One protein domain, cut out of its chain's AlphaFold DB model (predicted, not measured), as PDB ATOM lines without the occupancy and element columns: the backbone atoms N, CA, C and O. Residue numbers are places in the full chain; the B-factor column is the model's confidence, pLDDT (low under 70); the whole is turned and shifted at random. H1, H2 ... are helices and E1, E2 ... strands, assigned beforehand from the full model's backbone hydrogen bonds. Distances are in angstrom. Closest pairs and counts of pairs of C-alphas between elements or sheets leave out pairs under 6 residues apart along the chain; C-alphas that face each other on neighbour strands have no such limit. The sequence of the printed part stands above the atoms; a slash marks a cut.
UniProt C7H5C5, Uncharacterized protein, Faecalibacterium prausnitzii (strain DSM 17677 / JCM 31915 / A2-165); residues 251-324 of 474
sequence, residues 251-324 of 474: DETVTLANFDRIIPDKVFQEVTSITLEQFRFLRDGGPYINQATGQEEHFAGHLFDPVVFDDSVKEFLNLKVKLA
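What this domain is: This is residues 251 to 324 of the 474 residues of an uncharacterized protein of Faecalibacterium prausnitzii (strain DSM 17677 / JCM 31915 / A2-165) (UniProt C7H5C5). The model is long and loosely built: the strand hairpin E1 and E2 makes one end, the long helix H3 makes the other, and residues 300 to 305 join the two. On one side of this line H2, H1 and the unnamed stretch of residues 251 to 264 make a loop, with H2 nearest the middle of the whole and H1 at the loop's far turn. The printed part has 74 residues, with three named helices and two named strands in the order H1, H2, E1, E2, H3; its sheet has the order E1 - E2, antiparallel, and the class is mostly helix. The whole is loose, with a radius of gyration of the C-alphas of 15.6 A, and its C-alphas span 54 by 27 by 15 A.

Where its parts are: Strand E1 covers residues 286 to 289, 10.4 A from first to last C-alpha, and begins with C-alpha 286 at (13.252, 34.959, -9.086). Strand E2 covers residues 296 to 299 and is 10.1 A long. Before E1 comes helix H2, residues 276 to 284, 11.7 A long. Helix H1, residues 265 to 272, is 10.5 A long and begins with C-alpha 265 at (11.399, 22.253, 5.567). The longest helix, H3, covers residues 306 to 322, 23.9 A, and ends with C-alpha 322 at (13.550, 38.550, 29.555).

How they stand to each other: E1 and E2 form a hairpin, antiparallel at 138 degrees between their directions. The C-alphas of Pro 287 and His 298 face each other at 4.4 A; N 288 and O 297 are within hydrogen-bond range at 2.8 A, as are N 286 and O 299 at 2.9 A. H2 and E2 are apart, but only just, with their closest C-alphas 8.2 A apart. H1 and H2 only just touch, with 3 pairs of C-alphas within 8 A; the closest are those of Asp 265 and Leu 276, 6.1 A apart. Their lines are about perpendicular, only just, at 71 degrees. H3 touches no helix and is apart from H1, H2 and E1. In H1, H2 and H3 every O i to N i+4 pair is within hydrogen-bond range.

The domain as a whole: The two C-alphas farthest apart, those of Thr 293 and Ala 324, are 54.3 A apart, while those of Asp 251 and Ala 324, the first and last printed, are 13.6 A apart. The printed part has no cut. The links from H1 to H2 and from H2 to E1 are tight, those from E1 to E2 and from E2 to H3 are short, and no link is long. The mean pLDDT of the printed part is 92.2, and no printed residue is under 70.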
ATOM      1  N   ASP A 251      17.613  32.318  17.586       92.19
ATOM      2  CA  ASP A 251      18.727  32.900  18.329       92.19
ATOM      3  C   ASP A 251      19.028  34.333  17.847       92.19
ATOM      4  O   ASP A 251      18.416  34.832  16.904       92.19
ATOM      5  N   GLU A 252      19.965  35.012  18.508       91.75
ATOM      6  CA  GLU A 252      20.319  36.416  18.248       91.75
ATOM      7  C   GLU A 252      20.886  36.699  16.844       91.75
ATOM      8  O   GLU A 252      20.989  37.860  16.451       91.75
ATOM      9  N   THR A 253      21.243  35.662  16.079       95.00
ATOM     10  CA  THR A 253      21.785  35.787  14.718       95.00
ATOM     11  C   THR A 253      20.701  35.769  13.640       95.00
ATOM     12  O   THR A 253      20.996  35.974  12.458       95.00
ATOM     13  N   VAL A 254      19.447  35.518  14.026       96.62
ATOM     14  CA  VAL A 254      18.331  35.380  13.092       96.62
ATOM     15  C   VAL A 254      17.937  36.728  12.495       96.62
ATOM     16  O   VAL A 254      17.696  37.707  13.194       96.62
ATOM     17  N   THR A 255      17.834  36.741  11.171       96.94
ATOM     18  CA  THR A 255      17.411  37.856  10.317       96.94
ATOM     19  C   THR A 255      16.541  37.312   9.186       96.94
ATOM     20  O   THR A 255      16.527  36.106   8.922       96.94
ATOM     21  N   LEU A 256      15.858  38.179   8.445       96.75
ATOM     22  CA  LEU A 256      15.090  37.804   7.260       96.75
ATOM     23  C   LEU A 256      15.939  37.006   6.249       96.75
ATOM     24  O   LEU A 256      15.437  36.082   5.605       96.75
ATOM     25  N   ALA A 257      17.234  37.323   6.140       96.56
ATOM     26  CA  ALA A 257      18.161  36.712   5.187       96.56
ATOM     27  C   ALA A 257      18.543  35.255   5.515       96.56
ATOM     28  O   ALA A 257      18.987  34.527   4.626       96.56
ATOM     29  N   ASN A 258      18.409  34.824   6.774       96.25
ATOM     30  CA  ASN A 258      18.776  33.471   7.211       96.25
ATOM     31  C   ASN A 258      17.656  32.727   7.957       96.25
ATOM     32  O   ASN A 258      17.859  31.572   8.332       96.25
ATOM     33  N   PHE A 259      16.484  33.343   8.134       96.31
ATOM     34  CA  PHE A 259      15.323  32.749   8.800       96.31
ATOM     35  C   PHE A 259      14.929  31.386   8.212       96.31
ATOM     36  O   PHE A 259      14.563  30.469   8.937       96.31
ATOM     37  N   ASP A 260      15.072  31.215   6.899       95.06
ATOM     38  CA  ASP A 260      14.788  29.964   6.195       95.06
ATOM     39  C   ASP A 260      15.802  28.843   6.481       95.06
ATOM     40  O   ASP A 260      15.542  27.689   6.156       95.06
ATOM     41  N   ARG A 261      16.969  29.153   7.058       95.62
ATOM     42  CA  ARG A 261      18.058  28.184   7.278       95.62
ATOM     43  C   ARG A 261      17.998  27.504   8.639       95.62
ATOM     44  O   ARG A 261      18.607  26.453   8.814       95.62
ATOM     45  N   ILE A 262      17.303  28.105   9.604       94.25
ATOM     46  CA  ILE A 262      17.210  27.582  10.976       94.25
ATOM     47  C   ILE A 262      16.019  26.630  11.161       94.25
ATOM     48  O   ILE A 262      15.912  25.979  12.198       94.25
ATOM     49  N   ILE A 263      15.110  26.567  10.183       94.94
ATOM     50  CA  ILE A 263      13.833  25.854  10.279       94.94
ATOM     51  C   ILE A 263      13.856  24.651   9.328       94.94
ATOM     52  O   ILE A 263      14.122  24.834   8.144       94.94
ATOM     53  N   PRO A 264      13.529  23.433   9.792       95.81
ATOM     54  CA  PRO A 264      13.362  22.285   8.904       95.81
ATOM     55  C   PRO A 264      12.193  22.469   7.924       95.81
ATOM     56  O   PRO A 264      11.095  22.848   8.338       95.81
ATOM     57  N   ASP A 265      12.381  22.098   6.656       94.88
ATOM     58  CA  ASP A 265      11.399  22.253   5.567       94.88
ATOM     59  C   ASP A 265      10.004  21.725   5.927       94.88
ATOM     60  O   ASP A 265       9.001  22.424   5.779       94.88
ATOM     61  N   LYS A 266       9.940  20.495   6.457       92.12
ATOM     62  CA  LYS A 266       8.676  19.845   6.830       92.12
ATOM     63  C   LYS A 266       7.948  20.611   7.934       92.12
ATOM     64  O   LYS A 266       6.729  20.751   7.882       92.12
ATOM     65  N   VAL A 267       8.696  21.111   8.917       92.00
ATOM     66  CA  VAL A 267       8.143  21.888  10.031       92.00
ATOM     67  C   VAL A 267       7.634  23.236   9.535       92.00
ATOM     68  O   VAL A 267       6.560  23.673   9.944       92.00
ATOM     69  N   PHE A 268       8.377  23.880   8.636       92.81
ATOM     70  CA  PHE A 268       7.949  25.129   8.025       92.81
ATOM     71  C   PHE A 268       6.621  24.949   7.285       92.81
ATOM     72  O   PHE A 268       5.664  25.663   7.577       92.81
ATOM     73  N   GLN A 269       6.535  23.941   6.414       91.19
ATOM     74  CA  GLN A 269       5.342  23.664   5.616       91.19
ATOM     75  C   GLN A 269       4.123  23.278   6.457       91.19
ATOM     76  O   GLN A 269       3.021  23.738   6.174       91.19
ATOM     77  N   GLU A 270       4.303  22.481   7.513       86.81
ATOM     78  CA  GLU A 270       3.215  22.105   8.425       86.81
ATOM     79  C   GLU A 270       2.577  23.331   9.102       86.81
ATOM     80  O   GLU A 270       1.367  23.368   9.327       86.81
ATOM     81  N   VAL A 271       3.385  24.344   9.425       86.31
ATOM     82  CA  VAL A 271       2.931  25.530  10.163       86.31
ATOM     83  C   VAL A 271       2.427  26.634   9.229       86.31
ATOM     84  O   VAL A 271       1.453  27.307   9.567       86.31
ATOM     85  N   THR A 272       3.062  26.838   8.073       88.06
ATOM     86  CA  THR A 272       2.777  27.973   7.171       88.06
ATOM     87  C   THR A 272       1.921  27.599   5.966       88.06
ATOM     88  O   THR A 272       1.397  28.491   5.308       88.06
ATOM     89  N   SER A 273       1.754  26.299   5.692       88.06
ATOM     90  CA  SER A 273       1.122  25.753   4.478       88.06
ATOM     91  C   SER A 273       1.872  26.038   3.168       88.06
ATOM     92  O   SER A 273       1.340  25.755   2.098       88.06
ATOM     93  N   ILE A 274       3.110  26.540   3.234       91.25
ATOM     94  CA  ILE A 274       3.974  26.785   2.069       91.25
ATOM     95  C   ILE A 274       5.376  26.211   2.300       91.25
ATOM     96  O   ILE A 274       5.799  26.004   3.436       91.25
ATOM     97  N   THR A 275       6.127  25.950   1.237       94.12
ATOM     98  CA  THR A 275       7.512  25.471   1.349       94.12
ATOM     99  C   THR A 275       8.485  26.618   1.636       94.12
ATOM    100  O   THR A 275       8.183  27.796   1.428       94.12
ATOM    101  N   LEU A 276       9.700  26.287   2.090       95.44
ATOM    102  CA  LEU A 276      10.770  27.283   2.229       95.44
ATOM    103  C   LEU A 276      11.187  27.881   0.882       95.44
ATOM    104  O   LEU A 276      11.571  29.042   0.830       95.44
ATOM    105  N   GLU A 277      11.100  27.112  -0.204       94.94
ATOM    106  CA  GLU A 277      11.348  27.609  -1.561       94.94
ATOM    107  C   GLU A 277      10.322  28.674  -1.958       94.94
ATOM    108  O   GLU A 277      10.704  29.758  -2.386       94.94
ATOM    109  N   GLN A 278       9.037  28.427  -1.694       94.62
ATOM    110  CA  GLN A 278       7.976  29.410  -1.911       94.62
ATOM    111  C   GLN A 278       8.185  30.666  -1.053       94.62
ATOM    112  O   GLN A 278       8.033  31.784  -1.537       94.62
ATOM    113  N   PHE A 279       8.600  30.510   0.209       95.38
ATOM    114  CA  PHE A 279       8.950  31.653   1.056       95.38
ATOM    115  C   PHE A 279      10.136  32.454   0.498       95.38
ATOM    116  O   PHE A 279      10.061  33.682   0.440       95.38
ATOM    117  N   ARG A 280      11.206  31.781   0.050       95.75
ATOM    118  CA  ARG A 280      12.352  32.428  -0.611       95.75
ATOM    119  C   ARG A 280      11.913  33.161  -1.868       95.75
ATOM    120  O   ARG A 280      12.335  34.289  -2.063       95.75
ATOM    121  N   PHE A 281      11.017  32.587  -2.661       94.69
ATOM    122  CA  PHE A 281      10.501  33.232  -3.863       94.69
ATOM    123  C   PHE A 281       9.735  34.530  -3.550       94.69
ATOM    124  O   PHE A 281       9.950  35.549  -4.202       94.69
ATOM    125  N   LEU A 282       8.926  34.557  -2.481       94.81
ATOM    126  CA  LEU A 282       8.280  35.792  -2.007       94.81
ATOM    127  C   LEU A 282       9.276  36.817  -1.432       94.81
ATOM    128  O   LEU A 282       9.076  38.029  -1.562       94.81
ATOM    129  N   ARG A 283      10.332  36.344  -0.761       95.06
ATOM    130  CA  ARG A 283      11.360  37.184  -0.131       95.06
ATOM    131  C   ARG A 283      12.315  37.790  -1.152       95.06
ATOM    132  O   ARG A 283      12.541  38.995  -1.124       95.06
ATOM    133  N   ASP A 284      12.854  36.977  -2.043       94.50
ATOM    134  CA  ASP A 284      13.990  37.310  -2.902       94.50
ATOM    135  C   ASP A 284      13.562  37.614  -4.340       94.50
ATOM    136  O   ASP A 284      14.273  38.326  -5.042       94.50
ATOM    137  N   GLY A 285      12.399  37.111  -4.763       93.00
ATOM    138  CA  GLY A 285      12.019  37.085  -6.170       93.00
ATOM    139  C   GLY A 285      12.719  35.950  -6.917       93.00
ATOM    140  O   GLY A 285      13.374  35.093  -6.318       93.00
ATOM    141  N   GLY A 286      12.568  35.926  -8.236       91.81
ATOM    142  CA  GLY A 286      13.252  34.959  -9.086       91.81
ATOM    143  C   GLY A 286      12.608  34.770 -10.458       91.81
ATOM    144  O   GLY A 286      11.537  35.323 -10.729       91.81
ATOM    145  N   PRO A 287      13.260  33.984 -11.329       91.00
ATOM    146  CA  PRO A 287      12.713  33.628 -12.628       91.00
ATOM    147  C   PRO A 287      11.539  32.654 -12.483       91.00
ATOM    148  O   PRO A 287      11.529  31.799 -11.598       91.00
ATOM    149  N   TYR A 288      10.575  32.758 -13.388       86.06
ATOM    150  CA  TYR A 288       9.457  31.833 -13.523       86.06
ATOM    151  C   TYR A 288       9.042  31.722 -14.992       86.06
ATOM    152  O   TYR A 288       9.362  32.583 -15.809       86.06
ATOM    153  N   ILE A 289       8.304  30.667 -15.341       84.25
ATOM    154  CA  ILE A 289       7.747  30.513 -16.689       84.25
ATOM    155  C   ILE A 289       6.314  31.030 -16.696       84.25
ATOM    156  O   ILE A 289       5.441  30.471 -16.025       84.25
ATOM    157  N   ASN A 290       6.056  32.080 -17.468       78.50
ATOM    158  CA  ASN A 290       4.705  32.582 -17.661       78.50
ATOM    159  C   ASN A 290       3.911  31.568 -18.497       78.50
ATOM    160  O   ASN A 290       4.255  31.275 -19.641       78.50
ATOM    161  N   GLN A 291       2.845  31.000 -17.926       76.81
ATOM    162  CA  GLN A 291       2.073  29.949 -18.598       76.81
ATOM    163  C   GLN A 291       1.280  30.450 -19.813       76.81
ATOM    164  O   GLN A 291       0.957  29.647 -20.688       76.81
ATOM    165  N   ALA A 292       0.979  31.748 -19.889       73.38
ATOM    166  CA  ALA A 292       0.266  32.338 -21.017       73.38
ATOM    167  C   ALA A 292       1.200  32.611 -22.205       73.38
ATOM    168  O   ALA A 292       0.834  32.351 -23.351       73.38
ATOM    169  N   THR A 293       2.409  33.115 -21.942       79.31
ATOM    170  CA  THR A 293       3.376  33.494 -22.989       79.31
ATOM    171  C   THR A 293       4.389  32.388 -23.298       79.31
ATOM    172  O   THR A 293       4.989  32.380 -24.373       79.31
ATOM    173  N   GLY A 294       4.582  31.443 -22.373       81.81
ATOM    174  CA  GLY A 294       5.623  30.415 -22.422       81.81
ATOM    175  C   GLY A 294       7.043  30.960 -22.239       81.81
ATOM    176  O   GLY A 294       7.999  30.215 -22.459       81.81
ATOM    177  N   GLN A 295       7.198  32.241 -21.888       85.62
ATOM    178  CA  GLN A 295       8.496  32.897 -21.729       85.62
ATOM    179  C   GLN A 295       8.965  32.879 -20.274       85.62
ATOM    180  O   GLN A 295       8.159  32.822 -19.343       85.62
ATOM    181  N   GLU A 296      10.284  32.915 -20.096       88.00
ATOM    182  CA  GLU A 296      10.890  33.146 -18.789       88.00
ATOM    183  C   GLU A 296      10.749  34.628 -18.434       88.00
ATOM    184  O   GLU A 296      11.240  35.506 -19.146       88.00
ATOM    185  N   GLU A 297      10.055  34.889 -17.337       86.69
ATOM    186  CA  GLU A 297       9.827  36.212 -16.775       86.69
ATOM    187  C   GLU A 297      10.371  36.247 -15.343       86.69
ATOM    188  O   GLU A 297      10.721  35.219 -14.763       86.69
ATOM    189  N   HIS A 298      10.495  37.440 -14.763       88.38
ATOM    190  CA  HIS A 298      11.118  37.615 -13.455       88.38
ATOM    191  C   HIS A 298      10.155  38.269 -12.468       88.38
ATOM    192  O   HIS A 298       9.689  39.387 -12.685       88.38
ATOM    193  N   PHE A 299       9.900  37.602 -11.344       90.19
ATOM    194  CA  PHE A 299       9.165  38.179 -10.228       90.19
ATOM    195  C   PHE A 299      10.131  38.934  -9.310       90.19
ATOM    196  O   PHE A 299      11.113  38.371  -8.835       90.19
ATOM    197  N   ALA A 300       9.864  40.214  -9.048       89.56
ATOM    198  CA  ALA A 300      10.765  41.072  -8.274       89.56
ATOM    199  C   ALA A 300      10.865  40.701  -6.779       89.56
ATOM    200  O   ALA A 300      11.852  41.047  -6.137       89.56
ATOM    201  N   GLY A 301       9.861  40.015  -6.218       91.50
ATOM    202  CA  GLY A 301       9.854  39.621  -4.809       91.50
ATOM    203  C   GLY A 301       9.905  40.801  -3.839       91.50
ATOM    204  O   GLY A 301       9.254  41.828  -4.044       91.50
ATOM    205  N   HIS A 302      10.670  40.623  -2.759       93.56
ATOM    206  CA  HIS A 302      10.912  41.618  -1.708       93.56
ATOM    207  C   HIS A 302       9.636  42.084  -1.007       93.56
ATOM    208  O   HIS A 302       9.509  43.252  -0.643       93.56
ATOM    209  N   LEU A 303       8.703  41.153  -0.770       94.62
ATOM    210  CA  LEU A 303       7.437  41.445  -0.087       94.62
ATOM    211  C   LEU A 303       7.605  41.711   1.419       94.62
ATOM    212  O   LEU A 303       6.693  42.219   2.074       94.62
ATOM    213  N   PHE A 304       8.770  41.382   1.976       94.88
ATOM    214  CA  PHE A 304       9.115  41.595   3.377       94.88
ATOM    215  C   PHE A 304      10.096  42.759   3.510       94.88
ATOM    216  O   PHE A 304      11.062  42.867   2.761       94.88
ATOM    217  N   ASP A 305       9.835  43.623   4.485       95.88
ATOM    218  CA  ASP A 305      10.725  44.710   4.876       95.88
ATOM    219  C   ASP A 305      11.795  44.150   5.828       95.88
ATOM    220  O   ASP A 305      11.436  43.776   6.951       95.88
ATOM    221  N   PRO A 306      13.074  44.067   5.414       95.31
ATOM    222  CA  PRO A 306      14.133  43.469   6.224       95.31
ATOM    223  C   PRO A 306      14.359  44.218   7.535       95.31
ATOM    224  O   PRO A 306      14.557  43.579   8.562       95.31
ATOM    225  N   VAL A 307      14.270  45.551   7.534       96.25
ATOM    226  CA  VAL A 307      14.515  46.362   8.734       96.25
ATOM    227  C   VAL A 307      13.437  46.073   9.769       96.25
ATOM    228  O   VAL A 307      13.730  45.695  10.901       96.25
ATOM    229  N   VAL A 308      12.168  46.168   9.360       95.12
ATOM    230  CA  VAL A 308      11.051  45.931  10.280       95.12
ATOM    231  C   VAL A 308      10.970  44.459  10.698       95.12
ATOM    232  O   VAL A 308      10.584  44.170  11.831       95.12
ATOM    233  N   PHE A 309      11.305  43.521   9.806       95.81
ATOM    234  CA  PHE A 309      11.353  42.092  10.125       95.81
ATOM    235  C   PHE A 309      12.419  41.806  11.187       95.81
ATOM    236  O   PHE A 309      12.095  41.234  12.227       95.81
ATOM    237  N   ASP A 310      13.656  42.245  10.959       96.94
ATOM    238  CA  ASP A 310      14.793  41.973  11.840       96.94
ATOM    239  C   ASP A 310      14.619  42.627  13.213       96.94
ATOM    240  O   ASP A 310      14.923  42.012  14.236       96.94
ATOM    241  N   ASP A 311      14.070  43.840  13.265       96.31
ATOM    242  CA  ASP A 311      13.764  44.502  14.535       96.31
ATOM    243  C   ASP A 311      12.665  43.762  15.310       96.31
ATOM    244  O   ASP A 311      12.776  43.583  16.525       96.31
ATOM    245  N   SER A 312      11.648  43.237  14.615       94.81
ATOM    246  CA  SER A 312      10.605  42.410  15.242       94.81
ATOM    247  C   SER A 312      11.167  41.093  15.793       94.81
ATOM    248  O   SER A 312      10.763  40.650  16.870       94.81
ATOM    249  N   VAL A 313      12.106  40.464  15.073       96.19
ATOM    250  CA  VAL A 313      12.801  39.245  15.521       96.19
ATOM    251  C   VAL A 313      13.602  39.521  16.791       96.19
ATOM    252  O   VAL A 313      13.454  38.795  17.776       96.19
ATOM    253  N   LYS A 314      14.413  40.586  16.796       96.44
ATOM    254  CA  LYS A 314      15.213  40.983  17.963       96.44
ATOM    255  C   LYS A 314      14.338  41.256  19.178       96.44
ATOM    256  O   LYS A 314      14.637  40.752  20.258       96.44
ATOM    257  N   GLU A 315      13.251  42.004  19.007       95.81
ATOM    258  CA  GLU A 315      12.329  42.314  20.102       95.81
ATOM    259  C   GLU A 315      11.726  41.039  20.705       95.81
ATOM    260  O   GLU A 315      11.763  40.843  21.921       95.81
ATOM    261  N   PHE A 316      11.252  40.113  19.867       96.25
ATOM    262  CA  PHE A 316      10.702  38.847  20.349       96.25
ATOM    263  C   PHE A 316      11.744  37.999  21.093       96.25
ATOM    264  O   PHE A 316      11.449  37.430  22.145       96.25
ATOM    265  N   LEU A 317      12.978  37.914  20.588       95.31
ATOM    266  CA  LEU A 317      14.050  37.159  21.243       95.31
ATOM    267  C   LEU A 317      14.491  37.801  22.564       95.31
ATOM    268  O   LEU A 317      14.755  37.088  23.535       95.31
ATOM    269  N   ASN A 318      14.495  39.133  22.640       94.69
ATOM    270  CA  ASN A 318      14.718  39.859  23.886       94.69
ATOM    271  C   ASN A 318      13.616  39.557  24.903       94.69
ATOM    272  O   ASN A 318      13.923  39.270  26.059       94.69
ATOM    273  N   LEU A 319      12.345  39.550  24.483       94.06
ATOM    274  CA  LEU A 319      11.221  39.143  25.332       94.06
ATOM    275  C   LEU A 319      11.361  37.689  25.789       94.06
ATOM    276  O   LEU A 319      11.173  37.410  26.971       94.06
ATOM    277  N   LYS A 320      11.761  36.773  24.900       92.75
ATOM    278  CA  LYS A 320      12.011  35.359  25.222       92.75
ATOM    279  C   LYS A 320      13.052  35.207  26.331       92.75
ATOM    280  O   LYS A 320      12.821  34.455  27.272       92.75
ATOM    281  N   VAL A 321      14.173  35.929  26.254       91.62
ATOM    282  CA  VAL A 321      15.209  35.920  27.303       91.62
ATOM    283  C   VAL A 321      14.700  36.595  28.573       91.62
ATOM    284  O   VAL A 321      14.810  36.030  29.661       91.62
ATOM    285  N   LYS A 322      14.099  37.782  28.437       91.75
ATOM    286  CA  LYS A 322      13.550  38.550  29.555       91.75
ATOM    287  C   LYS A 322      12.560  37.711  30.345       91.75
ATOM    288  O   LYS A 322      12.649  37.746  31.560       91.75
ATOM    289  N   LEU A 323      11.682  36.949  29.692       91.88
ATOM    290  CA  LEU A 323      10.592  36.164  30.287       91.88
ATOM    291  C   LEU A 323      10.952  34.687  30.554       91.88
ATOM    292  O   LEU A 323      10.077  33.920  30.944       91.88
ATOM    293  N   ALA A 324      12.219  34.285  30.384       90.69
ATOM    294  CA  ALA A 324      12.644  32.885  30.502       90.69
ATOM    295  C   ALA A 324      12.511  32.304  31.922       90.69
ATOM    296  O   ALA A 324      12.161  31.136  32.080       90.69
TER     297      ALA A 324